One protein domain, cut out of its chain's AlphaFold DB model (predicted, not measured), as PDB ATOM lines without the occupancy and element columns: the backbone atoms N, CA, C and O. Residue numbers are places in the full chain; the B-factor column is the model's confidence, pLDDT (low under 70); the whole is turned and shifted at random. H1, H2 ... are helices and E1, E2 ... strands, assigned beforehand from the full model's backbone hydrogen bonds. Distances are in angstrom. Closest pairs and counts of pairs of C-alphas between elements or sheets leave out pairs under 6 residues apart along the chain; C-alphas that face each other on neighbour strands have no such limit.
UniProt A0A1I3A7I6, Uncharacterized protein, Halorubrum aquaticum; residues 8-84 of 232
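Overview. This is residues 8 to 84 of the 232 residues of an uncharacterized protein of Halorubrum aquaticum (UniProt A0A1I3A7I6). Two small lobes sit end to end: the first is a three-stranded sheet, E1, E2 and E3, and the second is a three-stranded sheet, E4, E5 and E6, with the short helix H1 packed over one face. Residues 8 to 9 begin in the second lobe, paired antiparallel with residues 55 to 56 of E4, and the printed part then crosses to the first lobe and returns through residues 42 to 54. Its 77 residues include six named strands and then one named helix, and each sheet is antiparallel, in the order E1, E2, E3 and E4, E5, E6. It is mostly strand, with under half of the residues in named elements, and only just compact, close to loose, with a radius of gyration of the C-alphas of 13.7 A and spans of 43 by 25 by 19 A.

Arrangement. Start at E1, residues 19 to 22, which forms a hairpin with E2, residues 27 to 32; N 21 and O 29 are 2.9 A apart. E3, residues 35 to 41, completes this meander, each strand the antiparallel neighbour of the one before; N 30 and O 38 are 3.0 A apart. Next find E4, residues 55 to 59, apart from E3, and its hairpin with E5, residues 62 to 66, where N 57 and O 64 are 2.9 A apart. E6, residues 72 to 76, completes a second meander, with N 65 and O 74 at 2.8 A. H1, residues 79 to 83, is on this sheet, over E5, at a height over the sheet of 7.2 A; their closest C-alphas, of Tyr 63 and Lys 79, are 5.5 A apart. In H1 every O i to N i+4 pair is within hydrogen-bond range.

Along the chain. Find C-alpha 19 at (-38.677, -38.304, -20.762), where E1 begins its 10.2 A. E2 runs 16.1 A, E3 17.6 A, E4 12.3 A, E5 12.7 A and E6 11.2 A. H1, 6.2 A long, ends at C-alpha 83, (-51.804, -28.166, -10.335).

Size, cuts and confidence. The two C-alphas farthest apart, of Pro 24 and Ser 61, are 43.4 A apart. The printed part has no cut, the link from E3 to E4 is long, and no printed residue is under pLDDT 70.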
ATOM      1  N   THR A   8     -47.426 -23.500 -17.236       91.62
ATOM      2  CA  THR A   8     -46.782 -24.683 -16.651       91.62
ATOM      3  C   THR A   8     -47.443 -25.939 -17.158       91.62
ATOM      4  O   THR A   8     -48.608 -26.189 -16.861       91.62
ATOM      5  N   LEU A   9     -46.675 -26.722 -17.905       94.19
ATOM      6  CA  LEU A   9     -47.065 -28.051 -18.346       94.19
ATOM      7  C   LEU A   9     -47.084 -29.012 -17.158       94.19
ATOM      8  O   LEU A   9     -46.190 -28.995 -16.302       94.19
ATOM      9  N   VAL A  10     -48.110 -29.851 -17.110       95.75
ATOM     10  CA  VAL A  10     -48.251 -30.897 -16.098       95.75
ATOM     11  C   VAL A  10     -48.634 -32.205 -16.765       95.75
ATOM     12  O   VAL A  10     -49.258 -32.210 -17.823       95.75
ATOM     13  N   LEU A  11     -48.265 -33.313 -16.136       95.69
ATOM     14  CA  LEU A  11     -48.644 -34.632 -16.612       95.69
ATOM     15  C   LEU A  11     -50.139 -34.903 -16.396       95.69
ATOM     16  O   LEU A  11     -50.766 -34.298 -15.508       95.69
ATOM     17  N   PRO A  12     -50.731 -35.796 -17.211       93.12
ATOM     18  CA  PRO A  12     -52.064 -36.317 -16.964       93.12
ATOM     19  C   PRO A  12     -52.185 -36.942 -15.570       93.12
ATOM     20  O   PRO A  12     -51.205 -37.254 -14.896       93.12
ATOM     21  N   GLU A  13     -53.420 -37.113 -15.112       90.88
ATOM     22  CA  GLU A  13     -53.662 -37.744 -13.815       90.88
ATOM     23  C   GLU A  13     -53.204 -39.205 -13.823       90.88
ATOM     24  O   GLU A  13     -53.511 -39.938 -14.759       90.88
ATOM     25  N   GLY A  14     -52.488 -39.620 -12.776       89.12
ATOM     26  CA  GLY A  14     -51.960 -40.981 -12.653       89.12
ATOM     27  C   GLY A  14     -50.624 -41.230 -13.360       89.12
ATOM     28  O   GLY A  14     -50.115 -42.337 -13.238       89.12
ATOM     29  N   VAL A  15     -50.052 -40.225 -14.035       93.06
ATOM     30  CA  VAL A  15     -48.728 -40.310 -14.670       93.06
ATOM     31  C   VAL A  15     -47.741 -39.405 -13.938       93.06
ATOM     32  O   VAL A  15     -48.025 -38.228 -13.691       93.06
ATOM     33  N   ASP A  16     -46.583 -39.945 -13.574       91.19
ATOM     34  CA  ASP A  16     -45.567 -39.267 -12.766       91.19
ATOM     35  C   ASP A  16     -44.218 -39.091 -13.472       91.19
ATOM     36  O   ASP A  16     -43.435 -38.233 -13.056       91.19
ATOM     37  N   GLU A  17     -43.979 -39.809 -14.567       91.06
ATOM     38  CA  GLU A  17     -42.734 -39.750 -15.325       91.06
ATOM     39  C   GLU A  17     -42.915 -39.174 -16.734       91.06
ATOM     40  O   GLU A  17     -43.923 -39.360 -17.417       91.06
ATOM     41  N   ALA A  18     -41.889 -38.456 -17.180       93.38
ATOM     42  CA  ALA A  18     -41.761 -37.963 -18.540       93.38
ATOM     43  C   ALA A  18     -40.293 -38.010 -18.943       93.38
ATOM     44  O   ALA A  18     -39.405 -37.790 -18.114       93.38
ATOM     45  N   ARG A  19     -40.033 -38.242 -20.226       93.62
ATOM     46  CA  ARG A  19     -38.677 -38.304 -20.762       93.62
ATOM     47  C   ARG A  19     -38.537 -37.361 -21.939       93.62
ATOM     48  O   ARG A  19     -39.296 -37.443 -22.892       93.62
ATOM     49  N   TRP A  20     -37.506 -36.532 -21.897       92.12
ATOM     50  CA  TRP A  20     -37.028 -35.840 -23.085       92.12
ATOM     51  C   TRP A  20     -35.998 -36.699 -23.812       92.12
ATOM     52  O   TRP A  20     -35.134 -37.313 -23.176       92.12
ATOM     53  N   CYS A  21     -36.060 -36.730 -25.139       89.69
ATOM     54  CA  CYS A  21     -34.977 -37.241 -25.966       89.69
ATOM     55  C   CYS A  21     -34.728 -36.349 -27.179       89.69
ATOM     56  O   CYS A  21     -35.595 -35.592 -27.610       89.69
ATOM     57  N   ARG A  22     -33.519 -36.461 -27.727       88.38
ATOM     58  CA  ARG A  22     -33.132 -35.869 -29.002       88.38
ATOM     59  C   ARG A  22     -32.939 -36.990 -30.013       88.38
ATOM     60  O   ARG A  22     -32.227 -37.953 -29.731       88.38
ATOM     61  N   THR A  23     -33.611 -36.879 -31.149       89.00
ATOM     62  CA  THR A  23     -33.504 -37.827 -32.263       89.00
ATOM     63  C   THR A  23     -32.289 -37.503 -33.148       89.00
ATOM     64  O   THR A  23     -31.784 -36.379 -33.090       89.00
ATOM     65  N   PRO A  24     -31.863 -38.429 -34.030       85.50
ATOM     66  CA  PRO A  24     -30.827 -38.160 -35.034       85.50
ATOM     67  C   PRO A  24     -31.120 -37.023 -36.003       85.50
ATOM     68  O   PRO A  24     -30.196 -36.367 -36.463       85.50
ATOM     69  N   ALA A  25     -32.395 -36.734 -36.260       87.50
ATOM     70  CA  ALA A  25     -32.806 -35.600 -37.084       87.50
ATOM     71  C   ALA A  25     -32.828 -34.269 -36.303       87.50
ATOM     72  O   ALA A  25     -33.468 -33.311 -36.731       87.50
ATOM     73  N   ASP A  26     -32.189 -34.222 -35.129       88.94
ATOM     74  CA  ASP A  26     -32.180 -33.080 -34.215       88.94
ATOM     75  C   ASP A  26     -33.575 -32.590 -33.821       88.94
ATOM     76  O   ASP A  26     -33.797 -31.403 -33.595       88.94
ATOM     77  N   ILE A  27     -34.523 -33.517 -33.702       91.69
ATOM     78  CA  ILE A  27     -35.846 -33.255 -33.127       91.69
ATOM     79  C   ILE A  27     -35.801 -33.535 -31.627       91.69
ATOM     80  O   ILE A  27     -35.327 -34.595 -31.211       91.69
ATOM     81  N   HIS A  28     -36.301 -32.599 -30.821       92.19
ATOM     82  CA  HIS A  28     -36.609 -32.827 -29.416       92.19
ATOM     83  C   HIS A  28     -38.010 -33.404 -29.278       92.19
ATOM     84  O   HIS A  28     -38.987 -32.784 -29.699       92.19
ATOM     85  N   GLU A  29     -38.097 -34.550 -28.616       94.75
ATOM     86  CA  GLU A  29     -39.355 -35.207 -28.296       94.75
ATOM     87  C   GLU A  29     -39.552 -35.262 -26.782       94.75
ATOM     88  O   GLU A  29     -38.639 -35.622 -26.030       94.75
ATOM     89  N   LEU A  30     -40.762 -34.924 -26.336       95.56
ATOM     90  CA  LEU A  30     -41.234 -35.212 -24.987       95.56
ATOM     91  C   LEU A  30     -42.099 -36.467 -25.034       95.56
ATOM     92  O   LEU A  30     -43.136 -36.480 -25.697       95.56
ATOM     93  N   LEU A  31     -41.691 -37.496 -24.297       96.19
ATOM     94  CA  LEU A  31     -42.405 -38.755 -24.167       96.19
ATOM     95  C   LEU A  31     -43.068 -38.874 -22.799       96.19
ATOM     96  O   LEU A  31     -42.445 -38.614 -21.766       96.19
ATOM     97  N   VAL A  32     -44.312 -39.340 -22.810       95.06
ATOM     98  CA  VAL A  32     -45.107 -39.684 -21.628       95.06
ATOM     99  C   VAL A  32     -45.683 -41.076 -21.864       95.06
ATOM    100  O   VAL A  32     -46.363 -41.294 -22.865       95.06
ATOM    101  N   ASP A  33     -45.325 -42.041 -21.012       90.19
ATOM    102  CA  ASP A  33     -45.675 -43.465 -21.167       90.19
ATOM    103  C   ASP A  33     -45.405 -44.027 -22.580       90.19
ATOM    104  O   ASP A  33     -46.184 -44.791 -23.147       90.19
ATOM    105  N   GLY A  34     -44.287 -43.611 -23.186       89.62
ATOM    106  CA  GLY A  34     -43.877 -44.032 -24.531       89.62
ATOM    107  C   GLY A  34     -44.604 -43.335 -25.689       89.62
ATOM    108  O   GLY A  34     -44.298 -43.622 -26.842       89.62
ATOM    109  N   THR A  35     -45.519 -42.405 -25.409       94.56
ATOM    110  CA  THR A  35     -46.204 -41.592 -26.425       94.56
ATOM    111  C   THR A  35     -45.528 -40.234 -26.564       94.56
ATOM    112  O   THR A  35     -45.260 -39.575 -25.560       94.56
ATOM    113  N   VAL A  36     -45.274 -39.799 -27.798       96.56
ATOM    114  CA  VAL A  36     -44.734 -38.464 -28.090       96.56
ATOM    115  C   VAL A  36     -45.843 -37.424 -27.936       96.56
ATOM    116  O   VAL A  36     -46.833 -37.463 -28.662       96.56
ATOM    117  N   VAL A  37     -45.675 -36.497 -26.992       95.69
ATOM    118  CA  VAL A  37     -46.647 -35.428 -26.679       95.69
ATOM    119  C   VAL A  37     -46.163 -34.032 -27.078       95.69
ATOM    120  O   VAL A  37     -46.920 -33.071 -26.985       95.69
ATOM    121  N   ALA A  38     -44.910 -33.902 -27.510       95.31
ATOM    122  CA  ALA A  38     -44.372 -32.737 -28.211       95.31
ATOM    123  C   ALA A  38     -43.181 -33.186 -29.059       95.31
ATOM    124  O   ALA A  38     -42.422 -34.049 -28.615       95.31
ATOM    125  N   SER A  39     -43.029 -32.616 -30.252       95.62
ATOM    126  CA  SER A  39     -41.971 -32.968 -31.201       95.62
ATOM    127  C   SER A  39     -41.651 -31.769 -32.079       95.62
ATOM    128  O   SER A  39     -42.442 -31.423 -32.952       95.62
ATOM    129  N   GLU A  40     -40.496 -31.153 -31.873       94.62
ATOM    130  CA  GLU A  40     -40.085 -29.950 -32.602       94.62
ATOM    131  C   GLU A  40     -38.562 -29.914 -32.792       94.62
ATOM    132  O   GLU A  40     -37.836 -30.615 -32.080       94.62
ATOM    133  N   PRO A  41     -38.033 -29.101 -33.726       92.88
ATOM    134  CA  PRO A  41     -36.593 -28.937 -33.890       92.88
ATOM    135  C   PRO A  41     -35.898 -28.545 -32.581       92.88
ATOM    136  O   PRO A  41     -36.323 -27.623 -31.882       92.88
ATOM    137  N   ALA A  42     -34.775 -29.189 -32.269       89.69
ATOM    138  CA  ALA A  42     -34.020 -28.967 -31.038       89.69
ATOM    139  C   ALA A  42     -33.460 -27.538 -30.916       89.69
ATOM    140  O   ALA A  42     -33.254 -27.055 -29.806       89.69
ATOM    141  N   ALA A  43     -33.266 -26.848 -32.046       89.00
ATOM    142  CA  ALA A  43     -32.871 -25.439 -32.092       89.00
ATOM    143  C   ALA A  43     -34.023 -24.465 -31.779       89.00
ATOM    144  O   ALA A  43     -33.798 -23.288 -31.500       89.00
ATOM    145  N   ALA A  44     -35.277 -24.916 -31.869       90.19
ATOM    146  CA  ALA A  44     -36.419 -24.066 -31.579       90.19
ATOM    147  C   ALA A  44     -36.582 -23.863 -30.065       90.19
ATOM    148  O   ALA A  44     -36.184 -24.688 -29.241       90.19
ATOM    149  N   SER A  45     -37.181 -22.733 -29.702       88.38
ATOM    150  CA  SER A  45     -37.576 -22.400 -28.332       88.38
ATOM    151  C   SER A  45     -38.515 -23.479 -27.788       88.38
ATOM    152  O   SER A  45     -39.587 -23.690 -28.356       88.38
ATOM    153  N   VAL A  46     -38.148 -24.154 -26.692       87.19
ATOM    154  CA  VAL A  46     -39.023 -25.164 -26.062       87.19
ATOM    155  C   VAL A  46     -40.319 -24.544 -25.546       87.19
ATOM    156  O   VAL A  46     -41.341 -25.224 -25.444       87.19
ATOM    157  N   ASP A  47     -40.311 -23.238 -25.283       86.31
ATOM    158  CA  ASP A  47     -41.521 -22.503 -24.944       86.31
ATOM    159  C   ASP A  47     -42.447 -22.350 -26.160       86.31
ATOM    160  O   ASP A  47     -43.645 -22.162 -26.003       86.31
ATOM    161  N   THR A  48     -41.967 -22.510 -27.393       87.06
ATOM    162  CA  THR A  48     -42.811 -22.394 -28.593       87.06
ATOM    163  C   THR A  48     -43.498 -23.679 -29.038       87.06
ATOM    164  O   THR A  48     -44.412 -23.598 -29.860       87.06
ATOM    165  N   TYR A  49     -43.116 -24.830 -28.480       91.25
ATOM    166  CA  TYR A  49     -43.593 -26.124 -28.965       91.25
ATOM    167  C   TYR A  49     -45.097 -26.307 -28.749       91.25
ATOM    168  O   TYR A  49     -45.711 -25.743 -27.832       91.25
ATOM    169  N   GLU A  50     -45.701 -27.145 -29.588       91.44
ATOM    170  CA  GLU A  50     -47.051 -27.635 -29.351       91.44
ATOM    171  C   GLU A  50     -47.012 -28.865 -28.442       91.44
ATOM    172  O   GLU A  50     -46.292 -29.826 -28.699       91.44
ATOM    173  N   TYR A  51     -47.787 -28.812 -27.357       93.75
ATOM    174  CA  TYR A  51     -47.843 -29.862 -26.345       93.75
ATOM    175  C   TYR A  51     -49.247 -30.449 -26.256       93.75
ATOM    176  O   TYR A  51     -50.200 -29.724 -25.937       93.75
ATOM    177  N   ASP A  52     -49.350 -31.765 -26.432       94.94
ATOM    178  CA  ASP A  52     -50.522 -32.568 -26.087       94.94
ATOM    179  C   ASP A  52     -50.506 -32.921 -24.592       94.94
ATOM    180  O   ASP A  52     -50.461 -34.077 -24.176       94.94
ATOM    181  N   LEU A  53     -50.464 -31.883 -23.754       95.25
ATOM    182  CA  LEU A  53     -50.468 -32.016 -22.303       95.25
ATOM    183  C   LEU A  53     -51.398 -31.002 -21.642       95.25
ATOM    184  O   LEU A  53     -51.566 -29.882 -22.147       95.25
ATOM    185  N   PRO A  54     -51.960 -31.347 -20.469       95.94
ATOM    186  CA  PRO A  54     -52.602 -30.367 -19.620       95.94
ATOM    187  C   PRO A  54     -51.628 -29.261 -19.206       95.94
ATOM    188  O   PRO A  54     -50.422 -29.467 -19.031       95.94
ATOM    189  N   ARG A  55     -52.168 -28.063 -19.003       94.88
ATOM    190  CA  ARG A  55     -51.359 -26.890 -18.675       94.88
ATOM    191  C   ARG A  55     -52.066 -25.940 -17.741       94.88
ATOM    192  O   ARG A  55     -53.270 -25.738 -17.827       94.88
ATOM    193  N   VAL A  56     -51.286 -25.336 -16.858       95.12
ATOM    194  CA  VAL A  56     -51.751 -24.305 -15.940       95.12
ATOM    195  C   VAL A  56     -51.326 -22.945 -16.457       95.12
ATOM    196  O   VAL A  56     -50.142 -22.726 -16.714       95.12
ATOM    197  N   ARG A  57     -52.288 -22.034 -16.577       92.75
ATOM    198  CA  ARG A  57     -52.081 -20.650 -17.011       92.75
ATOM    199  C   ARG A  57     -52.694 -19.693 -16.003       92.75
ATOM    200  O   ARG A  57     -53.665 -20.030 -15.328       92.75
ATOM    201  N   LYS A  58     -52.139 -18.490 -15.897       91.38
ATOM    202  CA  LYS A  58     -52.764 -17.411 -15.128       91.38
ATOM    203  C   LYS A  58     -53.866 -16.761 -15.968       91.38
ATOM    204  O   LYS A  58     -53.620 -16.387 -17.111       91.38
ATOM    205  N   HIS A  59     -55.055 -16.599 -15.397       89.75
ATOM    206  CA  HIS A  59     -56.187 -15.930 -16.034       89.75
ATOM    207  C   HIS A  59     -56.774 -14.903 -15.057       89.75
ATOM    208  O   HIS A  59     -57.423 -15.244 -14.072       89.75
ATOM    209  N   GLY A  60     -56.478 -13.618 -15.271       88.75
ATOM    210  CA  GLY A  60     -56.823 -12.568 -14.308       88.75
ATOM    211  C   GLY A  60     -56.133 -12.775 -12.951       88.75
ATOM    212  O   GLY A  60     -54.903 -12.744 -12.858       88.75
ATOM    213  N   SER A  61     -56.926 -12.960 -11.891       90.88
ATOM    214  CA  SER A  61     -56.446 -13.201 -10.521       90.88
ATOM    215  C   SER A  61     -56.355 -14.684 -10.142       90.88
ATOM    216  O   SER A  61     -55.893 -14.991  -9.042       90.88
ATOM    217  N   SER A  62     -56.774 -15.596 -11.022       93.88
ATOM    218  CA  SER A  62     -56.805 -17.039 -10.784       93.88
ATOM    219  C   SER A  62     -55.834 -17.790 -11.704       93.88
ATOM    220  O   SER A  62     -55.176 -17.223 -12.583       93.88
ATOM    221  N   TYR A  63     -55.712 -19.091 -11.459       94.94
ATOM    222  CA  TYR A  63     -54.963 -20.040 -12.269       94.94
ATOM    223  C   TYR A  63     -55.908 -21.117 -12.784       94.94
ATOM    224  O   TYR A  63     -56.635 -21.736 -12.004       94.94
ATOM    225  N   VAL A  64     -55.859 -21.355 -14.088       96.00
ATOM    226  CA  VAL A  64     -56.718 -22.300 -14.796       96.00
ATOM    227  C   VAL A  64     -55.862 -23.462 -15.272       96.00
ATOM    228  O   VAL A  64     -54.851 -23.254 -15.940       96.00
ATOM    229  N   LEU A  65     -56.246 -24.676 -14.888       96.25
ATOM    230  CA  LEU A  65     -55.778 -25.921 -15.477       96.25
ATOM    231  C   LEU A  65     -56.675 -26.249 -16.671       96.25
ATOM    232  O   LEU A  65     -57.878 -26.467 -16.507       96.25
ATOM    233  N   GLU A  66     -56.068 -26.322 -17.843       96.00
ATOM    234  CA  GLU A  66     -56.713 -26.652 -19.109       96.00
ATOM    235  C   GLU A  66     -56.209 -28.009 -19.608       96.00
ATOM    236  O   GLU A  66     -55.051 -28.371 -19.370       96.00
ATOM    237  N   SER A  67     -57.065 -28.760 -20.300       93.44
ATOM    238  CA  SER A  67     -56.656 -29.940 -21.063       93.44
ATOM    239  C   SER A  67     -55.786 -29.533 -22.260       93.44
ATOM    240  O   SER A  67     -55.659 -28.349 -22.591       93.44
ATOM    241  N   SER A  68     -55.196 -30.511 -22.949       91.00
ATOM    242  CA  SER A  68     -54.439 -30.243 -24.176       91.00
ATOM    243  C   SER A  68     -55.290 -29.561 -25.254       91.00
ATOM    244  O   SER A  68     -54.804 -28.631 -25.902       91.00
ATOM    245  N   ASN A  69     -56.577 -29.921 -25.334       89.44
ATOM    246  CA  ASN A  69     -57.579 -29.360 -26.248       89.44
ATOM    247  C   ASN A  69     -58.136 -27.988 -25.817       89.44
ATOM    248  O   ASN A  69     -58.930 -27.396 -26.545       89.44
ATOM    249  N   GLY A  70     -57.731 -27.470 -24.652       87.50
ATOM    250  CA  GLY A  70     -58.159 -26.162 -24.149       87.50
ATOM    251  C   GLY A  70     -59.419 -26.180 -23.278       87.50
ATOM    252  O   GLY A  70     -59.883 -25.116 -22.874       87.50
ATOM    253  N   ASP A  71     -59.959 -27.354 -22.945       92.75
ATOM    254  CA  ASP A  71     -61.089 -27.442 -22.018       92.75
ATOM    255  C   ASP A  71     -60.638 -27.107 -20.598       92.75
ATOM    256  O   ASP A  71     -59.635 -27.632 -20.106       92.75
ATOM    257  N   VAL A  72     -61.407 -26.276 -19.899       95.12
ATOM    258  CA  VAL A  72     -61.123 -25.939 -18.503       95.12
ATOM    259  C   VAL A  72     -61.445 -27.132 -17.608       95.12
ATOM    260  O   VAL A  72     -62.600 -27.523 -17.458       95.12
ATOM    261  N   ILE A  73     -60.419 -27.683 -16.962       94.31
ATOM    262  CA  ILE A  73     -60.549 -28.781 -15.996       94.31
ATOM    263  C   ILE A  73     -60.802 -28.217 -14.597       94.31
ATOM    264  O   ILE A  73     -61.606 -28.753 -13.830       94.31
ATOM    265  N   ARG A  74     -60.073 -27.159 -14.223       93.25
ATOM    266  CA  ARG A  74     -60.115 -26.593 -12.871       93.25
ATOM    267  C   ARG A  74     -59.629 -25.150 -12.858       93.25
ATOM    268  O   ARG A  74     -58.587 -24.851 -13.422       93.25
ATOM    269  N   GLU A  75     -60.302 -24.290 -12.104       95.69
ATOM    270  CA  GLU A  75     -59.843 -22.933 -11.798       95.69
ATOM    271  C   GLU A  75     -59.630 -22.776 -10.288       95.69
ATOM    272  O   GLU A  75     -60.442 -23.242  -9.487       95.69
ATOM    273  N   GLN A  76     -58.510 -22.173  -9.884       95.88
ATOM    274  CA  GLN A  76     -58.139 -21.999  -8.479       95.88
ATOM    275  C   GLN A  76     -57.424 -20.664  -8.223       95.88
ATOM    276  O   GLN A  76     -56.728 -20.162  -9.101       95.88
ATOM    277  N   PRO A  77     -57.477 -20.114  -6.994       93.88
ATOM    278  CA  PRO A  77     -56.791 -18.859  -6.665       93.88
ATOM    279  C   PRO A  77     -55.258 -18.938  -6.714       93.88
ATOM    280  O   PRO A  77     -54.585 -17.915  -6.792       93.88
ATOM    281  N   THR A  78     -54.674 -20.139  -6.626       93.25
ATOM    282  CA  THR A  78     -53.215 -20.320  -6.611       93.25
ATOM    283  C   THR A  78     -52.772 -21.378  -7.611       93.25
ATOM    284  O   THR A  78     -53.440 -22.397  -7.793       93.25
ATOM    285  N   LYS A  79     -51.583 -21.181  -8.193       92.06
ATOM    286  CA  LYS A  79     -50.956 -22.124  -9.130       92.06
ATOM    287  C   LYS A  79     -50.833 -23.530  -8.542       92.06
ATOM    288  O   LYS A  79     -51.145 -24.506  -9.210       92.06
ATOM    289  N   ARG A  80     -50.424 -23.639  -7.271       92.81
ATOM    290  CA  ARG A  80     -50.292 -24.929  -6.571       92.81
ATOM    291  C   ARG A  80     -51.630 -25.662  -6.469       92.81
ATOM    292  O   ARG A  80     -51.673 -26.858  -6.714       92.81
ATOM    293  N   ALA A  81     -52.712 -24.957  -6.140       93.44
ATOM    294  CA  ALA A  81     -54.042 -25.562  -6.059       93.44
ATOM    295  C   ALA A  81     -54.585 -25.973  -7.443       93.44
ATOM    296  O   ALA A  81     -55.255 -27.000  -7.554       93.44
ATOM    297  N   ALA A  82     -54.277 -25.200  -8.493       94.12
ATOM    298  CA  ALA A  82     -54.628 -25.555  -9.868       94.12
ATOM    299  C   ALA A  82     -53.907 -26.835 -10.329       94.12
ATOM    300  O   ALA A  82     -54.555 -27.722 -10.877       94.12
ATOM    301  N   ILE A  83     -52.605 -26.962 -10.038       94.06
ATOM    302  CA  ILE A  83     -51.804 -28.166 -10.335       94.06
ATOM    303  C   ILE A  83     -52.300 -29.377  -9.526       94.06
ATOM    304  O   ILE A  83     -52.463 -30.468 -10.074       94.06
ATOM    305  N   GLY A  84     -52.576 -29.187  -8.231       92.44
ATOM    306  CA  GLY A  84     -52.928 -30.279  -7.324       92.44
ATOM    307  C   GLY A  84     -51.771 -31.267  -7.166       92.44
ATOM    308  O   GLY A  84     -50.632 -30.846  -6.976       92.44
TER     309      GLY A  84